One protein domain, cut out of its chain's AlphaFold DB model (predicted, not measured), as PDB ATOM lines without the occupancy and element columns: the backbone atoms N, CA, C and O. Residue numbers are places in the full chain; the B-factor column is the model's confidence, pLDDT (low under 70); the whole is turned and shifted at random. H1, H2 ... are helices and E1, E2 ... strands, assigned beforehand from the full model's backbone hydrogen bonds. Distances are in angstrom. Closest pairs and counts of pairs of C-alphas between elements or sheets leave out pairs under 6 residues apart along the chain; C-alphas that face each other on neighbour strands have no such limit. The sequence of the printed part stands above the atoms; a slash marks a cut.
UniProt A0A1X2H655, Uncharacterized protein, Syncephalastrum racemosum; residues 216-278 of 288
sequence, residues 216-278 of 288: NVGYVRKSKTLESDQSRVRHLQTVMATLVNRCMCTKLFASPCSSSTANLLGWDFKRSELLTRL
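This is residues 216 to 278 of the 288 residues of an uncharacterized protein of Syncephalastrum racemosum (UniProt A0A1X2H655). Two parallel strands, E1 and E2, lie side by side as a narrow ribbon, and one long helix, H1, packs over one face of it, running back from the far ends of the strands towards their beginnings. A loop of residues 259 to 272 leaves the end of E2 and leads round to the short helix H2, which sits beside E2. The printed part has 63 residues, with two named strands and two named helices in the order E1, H1, E2, H2; the class is mixed, helices and strands. The whole is compact, with a radius of gyration of the C-alphas of 11.6 A, and rounded, with spans of 28 by 26 by 19 A.

E1, residues 217 to 223, begins with C-alpha 217 at (367.195, 282.687, 229.945) and is 20.1 A long from first to last C-alpha. H1, residues 229 to 247, begins with C-alpha 229 at (380.700, 302.796, 231.952) and is 25.7 A long. E2, residues 251 to 258, is 19.1 A long. H2, residues 273 to 277, is 7.4 A long and ends with C-alpha 277 at (371.116, 301.781, 230.507).

E1 and E2 are parallel neighbours, with 14 degrees between their directions. The C-alphas of Tyr 219 and Phe 253 face each other at 4.7 A. N 220 and O 253, 2.9 A apart, and N 255 and O 220, 2.8 A apart, are within hydrogen-bond range. E1, H1 and E2 form a strand-helix-strand unit, two parallel neighbour strands with a helix between them along the chain, and its crossover is right-handed. The closest C-alphas of E1 and H1 are those of Gly 218 and Leu 243, 6.0 A apart. Those of H1 and E2 are Met 240 and Leu 252, at 6.8 A. The closest C-alphas of E2 and H2 are those of Pro 256 and Leu 274, 6.7 A apart. H1 and H2 only just touch, with 3 pairs of C-alphas within 8 A, the closest being Val 233 and Leu 274 at 6.9 A; H1 does so with residues 229 to 233 alone. E1 and H2 are apart. Every O i to N i+4 pair in H1 is within hydrogen-bond range; in H2 0 of 1 is, beside 2 of 2 O i to N i+3 pairs.

The two C-alphas farthest apart are those of Asn 216 and Leu 226, at 31.6 A. The printed part has no cut. The links from E1 to H1 and from H1 to E2 are tight, and the link from E2 to H2, 14 residues, is long. The mean pLDDT of the printed part is 82.0, and residues 245 to 247 are under 70.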
ATOM      1  N   ASN A 216     364.134 280.276 227.313       73.50
ATOM      2  CA  ASN A 216     365.578 280.462 227.305       73.50
ATOM      3  C   ASN A 216     365.920 281.740 228.064       73.50
ATOM      4  O   ASN A 216     365.523 282.841 227.669       73.50
ATOM      5  N   VAL A 217     366.677 281.582 229.143       81.81
ATOM      6  CA  VAL A 217     367.195 282.687 229.945       81.81
ATOM      7  C   VAL A 217     368.664 282.879 229.597       81.81
ATOM      8  O   VAL A 217     369.460 281.945 229.682       81.81
ATOM      9  N   GLY A 218     369.009 284.077 229.146       82.88
ATOM     10  CA  GLY A 218     370.378 284.504 228.913       82.88
ATOM     11  C   GLY A 218     370.910 285.258 230.121       82.88
ATOM     12  O   GLY A 218     370.178 286.003 230.768       82.88
ATOM     13  N   TYR A 219     372.193 285.077 230.405       88.69
ATOM     14  CA  TYR A 219     372.893 285.828 231.436       88.69
ATOM     15  C   TYR A 219     374.202 286.373 230.876       88.69
ATOM     16  O   TYR A 219     374.979 285.635 230.264       88.69
ATOM     17  N   VAL A 220     374.446 287.662 231.090       88.38
ATOM     18  CA  VAL A 220     375.674 288.343 230.681       88.38
ATOM     19  C   VAL A 220     376.354 288.909 231.912       88.38
ATOM     20  O   VAL A 220     375.721 289.541 232.746       88.38
ATOM     21  N   ARG A 221     377.668 288.740 232.023       89.31
ATOM     22  CA  ARG A 221     378.440 289.361 233.098       89.31
ATOM     23  C   ARG A 221     379.646 290.093 232.554       89.31
ATOM     24  O   ARG A 221     380.249 289.658 231.571       89.31
ATOM     25  N   LYS A 222     380.039 291.159 233.241       88.38
ATOM     26  CA  LYS A 222     381.321 291.823 233.034       88.38
ATOM     27  C   LYS A 222     382.064 291.916 234.359       88.38
ATOM     28  O   LYS A 222     381.464 292.156 235.411       88.38
ATOM     29  N   SER A 223     383.363 291.649 234.300       87.88
ATOM     30  CA  SER A 223     384.247 291.776 235.452       87.88
ATOM     31  C   SER A 223     384.501 293.247 235.776       87.88
ATOM     32  O   SER A 223     384.363 294.121 234.920       87.88
ATOM     33  N   LYS A 224     384.915 293.537 237.009       84.69
ATOM     34  CA  LYS A 224     385.419 294.868 237.367       84.69
ATOM     35  C   LYS A 224     386.728 295.151 236.620       84.69
ATOM     36  O   LYS A 224     387.735 294.505 236.872       84.69
ATOM     37  N   THR A 225     386.693 296.115 235.712       85.50
ATOM     38  CA  THR A 225     387.837 296.629 234.945       85.50
ATOM     39  C   THR A 225     387.896 298.157 235.055       85.50
ATOM     40  O   THR A 225     386.947 298.781 235.535       85.50
ATOM     41  N   LEU A 226     388.987 298.756 234.566       87.50
ATOM     42  CA  LEU A 226     389.176 300.212 234.465       87.50
ATOM     43  C   LEU A 226     388.455 300.843 233.254       87.50
ATOM     44  O   LEU A 226     388.664 302.015 232.950       87.50
ATOM     45  N   GLU A 227     387.642 300.076 232.523       88.88
ATOM     46  CA  GLU A 227     386.911 300.594 231.364       88.88
ATOM     47  C   GLU A 227     385.817 301.587 231.780       88.88
ATOM     48  O   GLU A 227     385.249 301.488 232.867       88.88
ATOM     49  N   SER A 228     385.475 302.519 230.887       92.00
ATOM     50  CA  SER A 228     384.377 303.449 231.140       92.00
ATOM     51  C   SER A 228     383.023 302.738 231.154       92.00
ATOM     52  O   SER A 228     382.792 301.765 230.427       92.00
ATOM     53  N   ASP A 229     382.074 303.298 231.900       91.38
ATOM     54  CA  ASP A 229     380.700 302.796 231.952       91.38
ATOM     55  C   ASP A 229     380.047 302.698 230.569       91.38
ATOM     56  O   ASP A 229     379.255 301.796 230.306       91.38
ATOM     57  N   GLN A 230     380.370 303.617 229.654       89.62
ATOM     58  CA  GLN A 230     379.831 303.585 228.296       89.62
ATOM     59  C   GLN A 230     380.369 302.397 227.489       89.62
ATOM     60  O   GLN A 230     379.595 301.740 226.792       89.62
ATOM     61  N   SER A 231     381.667 302.103 227.593       87.88
ATOM     62  CA  SER A 231     382.269 300.928 226.950       87.88
ATOM     63  C   SER A 231     381.686 299.636 227.512       87.88
ATOM     64  O   SER A 231     381.302 298.746 226.751       87.88
ATOM     65  N   ARG A 232     381.503 299.590 228.833       92.00
ATOM     66  CA  ARG A 232     380.893 298.460 229.530       92.00
ATOM     67  C   ARG A 232     379.462 298.191 229.074       92.00
ATOM     68  O   ARG A 232     379.143 297.057 228.721       92.00
ATOM     69  N   VAL A 233     378.624 299.227 229.024       90.38
ATOM     70  CA  VAL A 233     377.238 299.124 228.537       90.38
ATOM     71  C   VAL A 233     377.210 298.638 227.089       90.38
ATOM     72  O   VAL A 233     376.505 297.680 226.789       90.38
ATOM     73  N   ARG A 234     378.034 299.207 226.196       86.31
ATOM     74  CA  ARG A 234     378.111 298.752 224.792       86.31
ATOM     75  C   ARG A 234     378.509 297.282 224.678       86.31
ATOM     76  O   ARG A 234     377.946 296.556 223.859       86.31
ATOM     77  N   HIS A 235     379.466 296.836 225.486       86.12
ATOM     78  CA  HIS A 235     379.900 295.444 225.487       86.12
ATOM     79  C   HIS A 235     378.780 294.509 225.954       86.12
ATOM     80  O   HIS A 235     378.450 293.553 225.253       86.12
ATOM     81  N   LEU A 236     378.156 294.814 227.095       87.12
ATOM     82  CA  LEU A 236     377.034 294.041 227.629       87.12
ATOM     83  C   LEU A 236     375.872 293.982 226.631       87.12
ATOM     84  O   LEU A 236     375.401 292.887 226.337       87.12
ATOM     85  N   GLN A 237     375.497 295.113 226.025       86.50
ATOM     86  CA  GLN A 237     374.442 295.174 225.008       86.50
ATOM     87  C   GLN A 237     374.757 294.285 223.797       86.50
ATOM     88  O   GLN A 237     373.886 293.590 223.278       86.50
ATOM     89  N   THR A 238     376.021 294.263 223.363       78.31
ATOM     90  CA  THR A 238     376.472 293.431 222.236       78.31
ATOM     91  C   THR A 238     376.320 291.941 222.546       78.31
ATOM     92  O   THR A 238     375.840 291.160 221.716       78.31
ATOM     93  N   VAL A 239     376.694 291.526 223.758       78.44
ATOM     94  CA  VAL A 239     376.564 290.127 224.186       78.44
ATOM     95  C   VAL A 239     375.096 289.762 224.421       78.44
ATOM     96  O   VAL A 239     374.668 288.692 223.996       78.44
ATOM     97  N   MET A 240     374.293 290.657 225.003       82.06
ATOM     98  CA  MET A 240     372.846 290.472 225.164       82.06
ATOM     99  C   MET A 240     372.155 290.274 223.813       82.06
ATOM    100  O   MET A 240     371.449 289.281 223.627       82.06
ATOM    101  N   ALA A 241     372.440 291.139 222.837       75.12
ATOM    102  CA  ALA A 241     371.952 290.976 221.472       75.12
ATOM    103  C   ALA A 241     372.375 289.616 220.898       75.12
ATOM    104  O   ALA A 241     371.572 288.922 220.283       75.12
ATOM    105  N   THR A 242     373.607 289.175 221.159       71.94
ATOM    106  CA  THR A 242     374.085 287.851 220.737       71.94
ATOM    107  C   THR A 242     373.287 286.713 221.380       71.94
ATOM    108  O   THR A 242     372.950 285.759 220.683       71.94
ATOM    109  N   LEU A 243     372.933 286.798 222.662       74.38
ATOM    110  CA  LEU A 243     372.133 285.776 223.349       74.38
ATOM    111  C   LEU A 243     370.689 285.717 222.836       74.38
ATOM    112  O   LEU A 243     370.183 284.628 222.555       74.38
ATOM    113  N   VAL A 244     370.047 286.867 222.628       72.81
ATOM    114  CA  VAL A 244     368.726 286.927 221.971       72.81
ATOM    115  C   VAL A 244     368.809 286.286 220.591       72.81
ATOM    116  O   VAL A 244     367.986 285.446 220.215       72.81
ATOM    117  N   ASN A 245     369.857 286.636 219.849       66.00
ATOM    118  CA  ASN A 245     369.946 286.309 218.443       66.00
ATOM    119  C   ASN A 245     370.397 284.867 218.186       66.00
ATOM    120  O   ASN A 245     369.857 284.177 217.325       66.00
ATOM    121  N   ARG A 246     371.372 284.357 218.929       64.38
ATOM    122  CA  ARG A 246     371.951 283.022 218.710       64.38
ATOM    123  C   ARG A 246     371.293 281.976 219.593       64.38
ATOM    124  O   ARG A 246     370.934 280.903 219.104       64.38
ATOM    125  N   CYS A 247     371.051 282.329 220.853       66.88
ATOM    126  CA  CYS A 247     370.542 281.425 221.879       66.88
ATOM    127  C   CYS A 247     369.018 281.513 222.075       66.88
ATOM    128  O   CYS A 247     368.469 280.789 222.903       66.88
ATOM    129  N   MET A 248     368.310 282.343 221.295       70.31
ATOM    130  CA  MET A 248     366.851 282.515 221.389       70.31
ATOM    131  C   MET A 248     366.393 282.892 222.804       70.31
ATOM    132  O   MET A 248     365.293 282.522 223.213       70.31
ATOM    133  N   CYS A 249     367.245 283.583 223.563       74.06
ATOM    134  CA  CYS A 249     366.915 284.020 224.910       74.06
ATOM    135  C   CYS A 249     365.752 285.013 224.857       74.06
ATOM    136  O   CYS A 249     365.778 285.974 224.092       74.06
ATOM    137  N   THR A 250     364.728 284.751 225.660       76.38
ATOM    138  CA  THR A 250     363.548 285.612 225.822       76.38
ATOM    139  C   THR A 250     363.586 286.392 227.124       76.38
ATOM    140  O   THR A 250     362.813 287.328 227.269       76.38
ATOM    141  N   LYS A 251     364.442 285.974 228.065       82.12
ATOM    142  CA  LYS A 251     364.800 286.756 229.245       82.12
ATOM    143  C   LYS A 251     366.305 286.964 229.291       82.12
ATOM    144  O   LYS A 251     367.040 286.021 228.990       82.12
ATOM    145  N   LEU A 252     366.759 288.148 229.671       85.00
ATOM    146  CA  LEU A 252     368.162 288.530 229.737       85.00
ATOM    147  C   LEU A 252     368.480 289.181 231.077       85.00
ATOM    148  O   LEU A 252     367.987 290.257 231.388       85.00
ATOM    149  N   PHE A 253     369.389 288.569 231.821       90.62
ATOM    150  CA  PHE A 253     369.908 289.130 233.061       90.62
ATOM    151  C   PHE A 253     371.347 289.596 232.860       90.62
ATOM    152  O   PHE A 253     372.106 288.976 232.107       90.62
ATOM    153  N   ALA A 254     371.734 290.675 233.530       90.56
ATOM    154  CA  ALA A 254     373.075 291.226 233.428       90.56
ATOM    155  C   ALA A 254     373.705 291.454 234.806       90.56
ATOM    156  O   ALA A 254     373.051 291.926 235.723       90.56
ATOM    157  N   SER A 255     375.006 291.188 234.926       91.19
ATOM    158  CA  SER A 255     375.831 291.649 236.045       91.19
ATOM    159  C   SER A 255     376.943 292.552 235.514       91.19
ATOM    160  O   SER A 255     377.963 292.065 235.005       91.19
ATOM    161  N   PRO A 256     376.775 293.885 235.582       88.00
ATOM    162  CA  PRO A 256     377.736 294.809 234.995       88.00
ATOM    163  C   PRO A 256     379.093 294.808 235.702       88.00
ATOM    164  O   PRO A 256     380.100 295.168 235.099       88.00
ATOM    165  N   CYS A 257     379.135 294.443 236.984       85.00
ATOM    166  CA  CYS A 257     380.311 294.620 237.838       85.00
ATOM    167  C   CYS A 257     380.556 293.403 238.745       85.00
ATOM    168  O   CYS A 257     380.826 293.557 239.939       85.00
ATOM    169  N   SER A 258     380.479 292.198 238.181       82.31
ATOM    170  CA  SER A 258     380.778 290.950 238.897       82.31
ATOM    171  C   SER A 258     382.274 290.810 239.207       82.31
ATOM    172  O   SER A 258     383.129 291.304 238.472       82.31
ATOM    173  N   SER A 259     382.617 290.123 240.298       79.94
ATOM    174  CA  SER A 259     383.989 289.660 240.541       79.94
ATOM    175  C   SER A 259     384.019 288.148 240.396       79.94
ATOM    176  O   SER A 259     383.215 287.475 241.032       79.94
ATOM    177  N   SER A 260     384.961 287.601 239.627       74.94
ATOM    178  CA  SER A 260     385.134 286.143 239.496       74.94
ATOM    179  C   SER A 260     385.459 285.454 240.825       74.94
ATOM    180  O   SER A 260     385.230 284.259 240.960       74.94
ATOM    181  N   THR A 261     385.969 286.208 241.801       78.25
ATOM    182  CA  THR A 261     386.327 285.729 243.142       78.25
ATOM    183  C   THR A 261     385.215 285.890 244.178       78.25
ATOM    184  O   THR A 261     385.320 285.334 245.268       78.25
ATOM    185  N   ALA A 262     384.160 286.654 243.879       73.12
ATOM    186  CA  ALA A 262     383.036 286.819 244.798       73.12
ATOM    187  C   ALA A 262     382.040 285.665 244.631       73.12
ATOM    188  O   ALA A 262     381.815 285.200 243.516       73.12
ATOM    189  N   ASN A 263     381.411 285.240 245.731       78.62
ATOM    190  CA  ASN A 263     380.317 284.270 245.690       78.62
ATOM    191  C   ASN A 263     379.162 284.825 244.837       78.62
ATOM    192  O   ASN A 263     378.868 286.019 244.913       78.62
ATOM    193  N   LEU A 264     378.495 283.958 244.070       72.50
ATOM    194  CA  LEU A 264     377.351 284.295 243.221       72.50
ATOM    195  C   LEU A 264     376.244 285.020 244.004       72.50
ATOM    196  O   LEU A 264     375.664 285.969 243.498       72.50
ATOM    197  N   LEU A 265     376.006 284.636 245.263       74.12
ATOM    198  CA  LEU A 265     375.028 285.308 246.135       74.12
ATOM    199  C   LEU A 265     375.423 286.746 246.507       74.12
ATOM    200  O   LEU A 265     374.573 287.543 246.882       74.12
ATOM    201  N   GLY A 266     376.713 287.073 246.432       71.69
ATOM    202  CA  GLY A 266     377.222 288.426 246.645       71.69
ATOM    203  C   GLY A 266     377.277 289.258 245.365       71.69
ATOM    204  O   GLY A 266     377.655 290.430 245.422       71.69
ATOM    205  N   TRP A 267     376.954 288.673 244.208       77.25
ATOM    206  CA  TRP A 267     376.863 289.423 242.960       77.25
ATOM    207  C   TRP A 267     375.569 290.224 242.941       77.25
ATOM    208  O   TRP A 267     374.539 289.772 243.426       77.25
ATOM    209  N   ASP A 268     375.661 291.448 242.422       79.44
ATOM    210  CA  ASP A 268     374.535 292.369 242.227       79.44
ATOM    211  C   ASP A 268     373.721 292.718 243.490       79.44
ATOM    212  O   ASP A 268     372.729 293.431 243.412       79.44
ATOM    213  N   PHE A 269     374.201 292.338 244.684       77.88
ATOM    214  CA  PHE A 269     373.579 292.697 245.967       77.88
ATOM    215  C   PHE A 269     373.394 294.214 246.124       77.88
ATOM    216  O   PHE A 269     372.443 294.687 246.744       77.88
ATOM    217  N   LYS A 270     374.308 294.993 245.533       77.62
ATOM    218  CA  LYS A 270     374.113 296.423 245.306       77.62
ATOM    219  C   LYS A 270     373.727 296.639 243.847       77.62
ATOM    220  O   LYS A 270     374.558 296.437 242.959       77.62
ATOM    221  N   ARG A 271     372.505 297.126 243.634       78.25
ATOM    222  CA  ARG A 271     371.978 297.432 242.304       78.25
ATOM    223  C   ARG A 271     372.887 298.418 241.575       78.25
ATOM    224  O   ARG A 271     373.256 299.464 242.115       78.25
ATOM    225  N   SER A 272     373.244 298.073 240.344       83.25
ATOM    226  CA  SER A 272     374.045 298.931 239.476       83.25
ATOM    227  C   SER A 272     373.143 299.837 238.643       83.25
ATOM    228  O   SER A 272     372.262 299.352 237.935       83.25
ATOM    229  N   GLU A 273     373.412 301.144 238.649       86.75
ATOM    230  CA  GLU A 273     372.747 302.112 237.761       86.75
ATOM    231  C   GLU A 273     373.015 301.821 236.273       86.75
ATOM    232  O   GLU A 273     372.293 302.281 235.396       86.75
ATOM    233  N   LEU A 274     374.029 301.007 235.956       88.44
ATOM    234  CA  LEU A 274     374.304 300.601 234.578       88.44
ATOM    235  C   LEU A 274     373.218 299.695 233.995       88.44
ATOM    236  O   LEU A 274     373.067 299.665 232.776       88.44
ATOM    237  N   LEU A 275     372.456 298.989 234.836       88.19
ATOM    238  CA  LEU A 275     371.370 298.118 234.382       88.19
ATOM    239  C   LEU A 275     370.256 298.905 233.695       88.19
ATOM    240  O   LEU A 275     369.718 298.443 232.697       88.19
ATOM    241  N   THR A 276     369.955 300.121 234.160       88.44
ATOM    242  CA  THR A 276     368.902 300.960 233.559       88.44
ATOM    243  C   THR A 276     369.297 301.524 232.195       88.44
ATOM    244  O   THR A 276     368.482 302.153 231.530       88.44
ATOM    245  N   ARG A 277     370.562 301.346 231.795       90.38
ATOM    246  CA  ARG A 277     371.116 301.781 230.507       90.38
ATOM    247  C   ARG A 277     371.222 300.635 229.498       90.38
ATOM    248  O   ARG A 277     371.710 300.875 228.396       90.38
ATOM    249  N   LEU A 278     370.851 299.414 229.889       86.69
ATOM    250  CA  LEU A 278     370.813 298.247 229.014       86.69
ATOM    251  C   LEU A 278     369.391 298.064 228.490       86.69
ATOM    252  O   LEU A 278     368.454 297.897 229.270       86.69
TER     253      LEU A 278